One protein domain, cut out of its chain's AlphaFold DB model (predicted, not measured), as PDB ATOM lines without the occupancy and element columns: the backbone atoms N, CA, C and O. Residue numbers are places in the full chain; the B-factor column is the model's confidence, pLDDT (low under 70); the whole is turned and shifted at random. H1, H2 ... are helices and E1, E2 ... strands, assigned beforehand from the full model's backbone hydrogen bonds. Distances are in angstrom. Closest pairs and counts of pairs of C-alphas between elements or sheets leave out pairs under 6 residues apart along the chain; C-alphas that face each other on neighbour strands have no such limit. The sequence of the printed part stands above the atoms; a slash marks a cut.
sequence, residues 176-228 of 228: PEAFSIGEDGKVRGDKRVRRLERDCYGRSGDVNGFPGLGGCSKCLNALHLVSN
ATOM      1  N   PRO A 176     -14.176 -16.171  20.361       66.88
ATOM      2  CA  PRO A 176     -13.166 -15.586  19.478       66.88
ATOM      3  C   PRO A 176     -11.740 -15.758  20.016       66.88
ATOM      4  O   PRO A 176     -10.831 -16.058  19.251       66.88
ATOM      5  N   GLU A 177     -11.540 -15.652  21.331       74.69
ATOM      6  CA  GLU A 177     -10.214 -15.765  21.958       74.69
ATOM      7  C   GLU A 177      -9.735 -17.211  22.143       74.69
ATOM      8  O   GLU A 177      -8.588 -17.457  22.523       74.69
ATOM      9  N   ALA A 178     -10.617 -18.188  21.933       79.69
ATOM     10  CA  ALA A 178     -10.293 -19.600  22.092       79.69
ATOM     11  C   ALA A 178      -9.662 -20.193  20.822       79.69
ATOM     12  O   ALA A 178      -9.037 -21.255  20.881       79.69
ATOM     13  N   PHE A 179      -9.801 -19.507  19.684       84.19
ATOM     14  CA  PHE A 179      -9.317 -19.940  18.381       84.19
ATOM     15  C   PHE A 179      -8.290 -18.956  17.815       84.19
ATOM     16  O   PHE A 179      -8.406 -17.745  17.942       84.19
ATOM     17  N   SER A 180      -7.269 -19.493  17.156       86.69
ATOM     18  CA  SER A 180      -6.213 -18.730  16.488       86.69
ATOM     19  C   SER A 180      -5.993 -19.277  15.083       86.69
ATOM     20  O   SER A 180      -6.160 -20.475  14.852       86.69
ATOM     21  N   ILE A 181      -5.633 -18.416  14.136       86.88
ATOM     22  CA  ILE A 181      -5.286 -18.829  12.774       86.88
ATOM     23  C   ILE A 181      -3.766 -18.992  12.718       86.88
ATOM     24  O   ILE A 181      -3.029 -18.049  13.002       86.88
ATOM     25  N   GLY A 182      -3.298 -20.202  12.412       84.56
ATOM     26  CA  GLY A 182      -1.877 -20.482  12.208       84.56
ATOM     27  C   GLY A 182      -1.358 -19.921  10.883       84.56
ATOM     28  O   GLY A 182      -2.132 -19.601   9.984       84.56
ATOM     29  N   GLU A 183      -0.035 -19.856  10.728       88.56
ATOM     30  CA  GLU A 183       0.624 -19.438   9.474       88.56
ATOM     31  C   GLU A 183       0.254 -20.331   8.273       88.56
ATOM     32  O   GLU A 183       0.320 -19.905   7.125       88.56
ATOM     33  N   ASP A 184      -0.189 -21.562   8.541       92.31
ATOM     34  CA  ASP A 184      -0.725 -22.521   7.571       92.31
ATOM     35  C   ASP A 184      -2.199 -22.262   7.195       92.31
ATOM     36  O   ASP A 184      -2.808 -23.073   6.496       92.31
ATOM     37  N   GLY A 185      -2.796 -21.172   7.687       87.12
ATOM     38  CA  GLY A 185      -4.205 -20.827   7.495       87.12
ATOM     39  C   GLY A 185      -5.177 -21.716   8.276       87.12
ATOM     40  O   GLY A 185      -6.389 -21.595   8.101       87.12
ATOM     41  N   LYS A 186      -4.684 -22.621   9.133       88.69
ATOM     42  CA  LYS A 186      -5.535 -23.540   9.901       88.69
ATOM     43  C   LYS A 186      -5.991 -22.909  11.208       88.69
ATOM     44  O   LYS A 186      -5.192 -22.335  11.946       88.69
ATOM     45  N   VAL A 187      -7.266 -23.103  11.532       84.81
ATOM     46  CA  VAL A 187      -7.829 -22.724  12.831       84.81
ATOM     47  C   VAL A 187      -7.337 -23.703  13.896       84.81
ATOM     48  O   VAL A 187      -7.474 -24.919  13.760       84.81
ATOM     49  N   ARG A 188      -6.745 -23.178  14.968       87.69
ATOM     50  CA  ARG A 188      -6.249 -23.940  16.115       87.69
ATOM     51  C   ARG A 188      -6.873 -23.416  17.394       87.69
ATOM     52  O   ARG A 188      -6.759 -22.233  17.710       87.69
ATOM     53  N   GLY A 189      -7.484 -24.330  18.136       87.25
ATOM     54  CA  GLY A 189      -7.973 -24.074  19.480       87.25
ATOM     55  C   GLY A 189      -6.845 -24.041  20.512       87.25
ATOM     56  O   GLY A 189      -5.855 -24.782  20.410       87.25
ATOM     57  N   ASP A 190      -7.008 -23.200  21.521       88.75
ATOM     58  CA  ASP A 190      -6.090 -23.094  22.645       88.75
ATOM     59  C   ASP A 190      -6.268 -24.242  23.669       88.75
ATOM     60  O   ASP A 190      -6.899 -25.274  23.417       88.75
ATOM     61  N   LYS A 191      -5.677 -24.098  24.863       89.38
ATOM     62  CA  LYS A 191      -5.787 -25.112  25.926       89.38
ATOM     63  C   LYS A 191      -7.227 -25.310  26.418       89.38
ATOM     64  O   LYS A 191      -7.540 -26.413  26.872       89.38
ATOM     65  N   ARG A 192      -8.083 -24.281  26.355       87.50
ATOM     66  CA  ARG A 192      -9.490 -24.353  26.770       87.50
ATOM     67  C   ARG A 192     -10.288 -25.194  25.772       87.50
ATOM     68  O   ARG A 192     -10.989 -26.105  26.198       87.50
ATOM     69  N   VAL A 193     -10.064 -25.010  24.468       87.44
ATOM     70  CA  VAL A 193     -10.705 -25.825  23.414       87.44
ATOM     71  C   VAL A 193     -10.299 -27.298  23.503       87.44
ATOM     72  O   VAL A 193     -11.148 -28.182  23.466       87.44
ATOM     73  N   ARG A 194      -9.009 -27.596  23.710       87.81
ATOM     74  CA  ARG A 194      -8.547 -28.992  23.875       87.81
ATOM     75  C   ARG A 194      -9.132 -29.662  25.118       87.81
ATOM     76  O   ARG A 194      -9.348 -30.872  25.146       87.81
ATOM     77  N   ARG A 195      -9.346 -28.883  26.182       87.69
ATOM     78  CA  ARG A 195     -10.025 -29.351  27.391       87.69
ATOM     79  C   ARG A 195     -11.497 -29.636  27.112       87.69
ATOM     80  O   ARG A 195     -11.964 -30.677  27.552       87.69
ATOM     81  N   LEU A 196     -12.180 -28.746  26.394       87.25
ATOM     82  CA  LEU A 196     -13.563 -28.939  25.972       87.25
ATOM     83  C   LEU A 196     -13.719 -30.235  25.176       87.25
ATOM     84  O   LEU A 196     -14.530 -31.076  25.546       87.25
ATOM     85  N   GLU A 197     -12.882 -30.440  24.158       86.81
ATOM     86  CA  GLU A 197     -12.883 -31.661  23.349       86.81
ATOM     87  C   GLU A 197     -12.719 -32.906  24.226       86.81
ATOM     88  O   GLU A 197     -13.549 -33.804  24.190       86.81
ATOM     89  N   ARG A 198     -11.712 -32.934  25.103       86.62
ATOM     90  CA  ARG A 198     -11.489 -34.070  26.006       86.62
ATOM     91  C   ARG A 198     -12.649 -34.315  26.975       86.62
ATOM     92  O   ARG A 198     -12.940 -35.466  27.282       86.62
ATOM     93  N   ASP A 199     -13.225 -33.255  27.531       85.38
ATOM     94  CA  ASP A 199     -14.241 -33.362  28.577       85.38
ATOM     95  C   ASP A 199     -15.632 -33.687  27.972       85.38
ATOM     96  O   ASP A 199     -16.481 -34.225  28.682       85.38
ATOM     97  N   CYS A 200     -15.840 -33.425  26.671       82.19
ATOM     98  CA  CYS A 200     -17.066 -33.735  25.922       82.19
ATOM     99  C   CYS A 200     -17.001 -35.016  25.079       82.19
ATOM    100  O   CYS A 200     -18.041 -35.630  24.840       82.19
ATOM    101  N   TYR A 201     -15.819 -35.428  24.617       81.94
ATOM    102  CA  TYR A 201     -15.669 -36.629  23.801       81.94
ATOM    103  C   TYR A 201     -15.707 -37.881  24.679       81.94
ATOM    104  O   TYR A 201     -14.968 -37.990  25.663       81.94
ATOM    105  N   GLY A 202     -16.564 -38.841  24.328       67.75
ATOM    106  CA  GLY A 202     -16.635 -40.102  25.056       67.75
ATOM    107  C   GLY A 202     -15.364 -40.929  24.880       67.75
ATOM    108  O   GLY A 202     -14.756 -40.983  23.810       67.75
ATOM    109  N   ARG A 203     -14.929 -41.576  25.956       71.31
ATOM    110  CA  ARG A 203     -13.787 -42.492  25.963       71.31
ATOM    111  C   ARG A 203     -14.248 -43.905  25.631       71.31
ATOM    112  O   ARG A 203     -15.400 -44.264  25.824       71.31
ATOM    113  N   SER A 204     -13.310 -44.756  25.220       58.12
ATOM    114  CA  SER A 204     -13.563 -46.154  24.824       58.12
ATOM    115  C   SER A 204     -14.190 -47.060  25.910       58.12
ATOM    116  O   SER A 204     -14.414 -48.236  25.644       58.12
ATOM    117  N   GLY A 205     -14.452 -46.551  27.120       64.38
ATOM    118  CA  GLY A 205     -15.168 -47.244  28.201       64.38
ATOM    119  C   GLY A 205     -16.542 -46.646  28.530       64.38
ATOM    120  O   GLY A 205     -17.177 -47.081  29.486       64.38
ATOM    121  N   ASP A 206     -16.986 -45.647  27.772       69.81
ATOM    122  CA  ASP A 206     -18.270 -44.989  27.962       69.81
ATOM    123  C   ASP A 206     -19.402 -45.762  27.270       69.81
ATOM    124  O   ASP A 206     -19.266 -46.239  26.139       69.81
ATOM    125  N   VAL A 207     -20.551 -45.868  27.940       65.06
ATOM    126  CA  VAL A 207     -21.738 -46.529  27.381       65.06
ATOM    127  C   VAL A 207     -22.220 -45.726  26.170       65.06
ATOM    128  O   VAL A 207     -22.521 -44.541  26.288       65.06
ATOM    129  N   ASN A 208     -22.285 -46.371  25.002       62.69
ATOM    130  CA  ASN A 208     -22.623 -45.752  23.712       62.69
ATOM    131  C   ASN A 208     -21.655 -44.648  23.242       62.69
ATOM    132  O   ASN A 208     -22.028 -43.840  22.397       62.69
ATOM    133  N   GLY A 209     -20.424 -44.596  23.768       63.91
ATOM    134  CA  GLY A 209     -19.429 -43.606  23.342       63.91
ATOM    135  C   GLY A 209     -19.725 -42.173  23.798       63.91
ATOM    136  O   GLY A 209     -19.161 -41.240  23.232       63.91
ATOM    137  N   PHE A 210     -20.579 -41.990  24.815       62.38
ATOM    138  CA  PHE A 210     -20.863 -40.689  25.426       62.38
ATOM    139  C   PHE A 210     -20.507 -40.672  26.913       62.38
ATOM    140  O   PHE A 210     -20.854 -41.616  27.629       62.38
ATOM    141  N   PRO A 211     -19.903 -39.583  27.418       67.38
ATOM    142  CA  PRO A 211     -19.595 -39.471  28.833       67.38
ATOM    143  C   PRO A 211     -20.859 -39.655  29.683       67.38
ATOM    144  O   PRO A 211     -21.890 -39.029  29.433       67.38
ATOM    145  N   GLY A 212     -20.773 -40.480  30.733       70.25
ATOM    146  CA  GLY A 212     -21.843 -40.584  31.734       70.25
ATOM    147  C   GLY A 212     -22.145 -39.232  32.405       70.25
ATOM    148  O   GLY A 212     -21.458 -38.240  32.171       70.25
ATOM    149  N   LEU A 213     -23.136 -39.173  33.303       71.00
ATOM    150  CA  LEU A 213     -23.596 -37.914  33.927       71.00
ATOM    151  C   LEU A 213     -22.454 -37.028  34.475       71.00
ATOM    152  O   LEU A 213     -22.464 -35.812  34.293       71.00
ATOM    153  N   GLY A 214     -21.443 -37.637  35.105       70.44
ATOM    154  CA  GLY A 214     -20.275 -36.924  35.633       70.44
ATOM    155  C   GLY A 214     -19.282 -36.417  34.578       70.44
ATOM    156  O   GLY A 214     -18.465 -35.554  34.884       70.44
ATOM    157  N   GLY A 215     -19.305 -36.947  33.354       77.44
ATOM    158  CA  GLY A 215     -18.570 -36.387  32.222       77.44
ATOM    159  C   GLY A 215     -19.393 -35.334  31.475       77.44
ATOM    160  O   GLY A 215     -18.845 -34.306  31.100       77.44
ATOM    161  N   CYS A 216     -20.718 -35.495  31.391       75.12
ATOM    162  CA  CYS A 216     -21.613 -34.452  30.882       75.12
ATOM    163  C   CYS A 216     -21.483 -33.147  31.689       75.12
ATOM    164  O   CYS A 216     -21.323 -32.074  31.109       75.12
ATOM    165  N   SER A 217     -21.434 -33.223  33.024       77.00
ATOM    166  CA  SER A 217     -21.205 -32.036  33.862       77.00
ATOM    167  C   SER A 217     -19.830 -31.390  33.634       77.00
ATOM    168  O   SER A 217     -19.718 -30.164  33.655       77.00
ATOM    169  N   LYS A 218     -18.786 -32.186  33.364       81.12
ATOM    170  CA  LYS A 218     -17.451 -31.675  33.008       81.12
ATOM    171  C   LYS A 218     -17.446 -30.991  31.645       81.12
ATOM    172  O   LYS A 218     -16.879 -29.910  31.540       81.12
ATOM    173  N   CYS A 219     -18.099 -31.590  30.652       83.19
ATOM    174  CA  CYS A 219     -18.277 -31.022  29.320       83.19
ATOM    175  C   CYS A 219     -18.972 -29.659  29.389       83.19
ATOM    176  O   CYS A 219     -18.427 -28.670  28.907       83.19
ATOM    177  N   LEU A 220     -20.120 -29.579  30.070       77.25
ATOM    178  CA  LEU A 220     -20.867 -28.328  30.227       77.25
ATOM    179  C   LEU A 220     -20.043 -27.247  30.937       77.25
ATOM    180  O   LEU A 220     -20.039 -26.094  30.515       77.25
ATOM    181  N   ASN A 221     -19.295 -27.616  31.977       79.31
ATOM    182  CA  ASN A 221     -18.411 -26.676  32.658       79.31
ATOM    183  C   ASN A 221     -17.250 -26.210  31.760       79.31
ATOM    184  O   ASN A 221     -16.890 -25.038  31.775       79.31
ATOM    185  N   ALA A 222     -16.654 -27.108  30.971       83.06
ATOM    186  CA  ALA A 222     -15.611 -26.742  30.017       83.06
ATOM    187  C   ALA A 222     -16.149 -25.827  28.908       83.06
ATOM    188  O   ALA A 222     -15.448 -24.903  28.509       83.06
ATOM    189  N   LEU A 223     -17.387 -26.051  28.459       78.75
ATOM    190  CA  LEU A 223     -18.058 -25.219  27.462       78.75
ATOM    191  C   LEU A 223     -18.264 -23.804  27.995       78.75
ATOM    192  O   LEU A 223     -17.844 -22.850  27.348       78.75
ATOM    193  N   HIS A 224     -18.792 -23.684  29.214       75.62
ATOM    194  CA  HIS A 224     -18.979 -22.400  29.890       75.62
ATOM    195  C   HIS A 224     -17.671 -21.600  30.030       75.62
ATOM    196  O   HIS A 224     -17.670 -20.383  29.915       75.62
ATOM    197  N   LEU A 225     -16.541 -22.274  30.282       78.31
ATOM    198  CA  LEU A 225     -15.222 -21.633  30.399       78.31
ATOM    199  C   LEU A 225     -14.605 -21.210  29.057       78.31
ATOM    200  O   LEU A 225     -13.590 -20.521  29.050       78.31
ATOM    201  N   VAL A 226     -15.118 -21.713  27.934       78.44
ATOM    202  CA  VAL A 226     -14.667 -21.320  26.590       78.44
ATOM    203  C   VAL A 226     -15.530 -20.181  26.042       78.44
ATOM    204  O   VAL A 226     -15.038 -19.397  25.234       78.44
ATOM    205  N   SER A 227     -16.781 -20.090  26.496       68.56
ATOM    206  CA  SER A 227     -17.755 -19.066  26.107       68.56
ATOM    207  C   SER A 227     -17.740 -17.796  26.969       68.56
ATOM    208  O   SER A 227     -18.523 -16.894  26.696       68.56
ATOM    209  N   ASN A 228     -16.931 -17.753  28.030       60.97
ATOM    210  CA  ASN A 228     -16.793 -16.639  28.978       60.97
ATOM    211  C   ASN A 228     -15.321 -16.233  29.043       60.97
ATOM    212  O   ASN A 228     -15.034 -15.021  29.008       60.97
TER     213      ASN A 228
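What this domain is: This is residues 176 to 228 of the 228 residues of the protein "SPARK domain-containing protein" of Cannabis sativa (UniProt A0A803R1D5). Two hairpins follow one another to make a flat, drawn-out model: a small hairpin of two short strands, E1 and E2, at one end, then two helices, H1 and H2, side by side. At the far end from the strands, the long loop of residues 201 to 212 turns the chain back from H1 into H2. The printed part has 53 residues, with two named strands and then two named helices, in the order E1, E2, H1, H2; the sheet E1 - E2 is antiparallel and the class is mixed, helices and strands. The whole is loose, with a radius of gyration of the C-alphas of 13.0 A and spans of 39 by 24 by 12 A.

Where its parts are: E1 is residues 179 to 181, beginning at C-alpha 179 at (-9.317, -19.940, 18.381). E2 is residues 187 to 189. H1 is residues 191 to 200, 14.2 A from first to last C-alpha. H2 is residues 213 to 224, 16.7 A long, and ends at C-alpha 224 at (-18.979, -22.400, 29.890).

How they stand to each other: E1 and E2 form a hairpin with an angle of 146 degrees between their directions; N 180 and O 188 are 2.8 A apart, within hydrogen-bond range. The closest C-alphas of E1 and H1 are those of Phe 179 and Val 193, 7.9 A apart. H1 and H2 form a helical hairpin and touch, their closest C-alphas being those of Cys 200 and Cys 219, 4.5 A apart. Their lines stand at a shallow tilt of 28 degrees, opposite ways. H2 is apart from E1 and E2. Every O i to N i+4 pair is within hydrogen-bond range in H1, and 7 of 8 in H2.

The domain as a whole: The two C-alphas farthest apart, those of Glu 183 and Val 207, are 39.4 A apart. The printed part has no cut and ends at residue 228, the chain's last. The links E1 to E2 and E2 to H1 are tight; H1 to H2 is long, with 12 residues. Mean pLDDT of the printed part is 78.4, with residue 176, residue 202, residues 204 to 211 and residues 227 to 228 under 70.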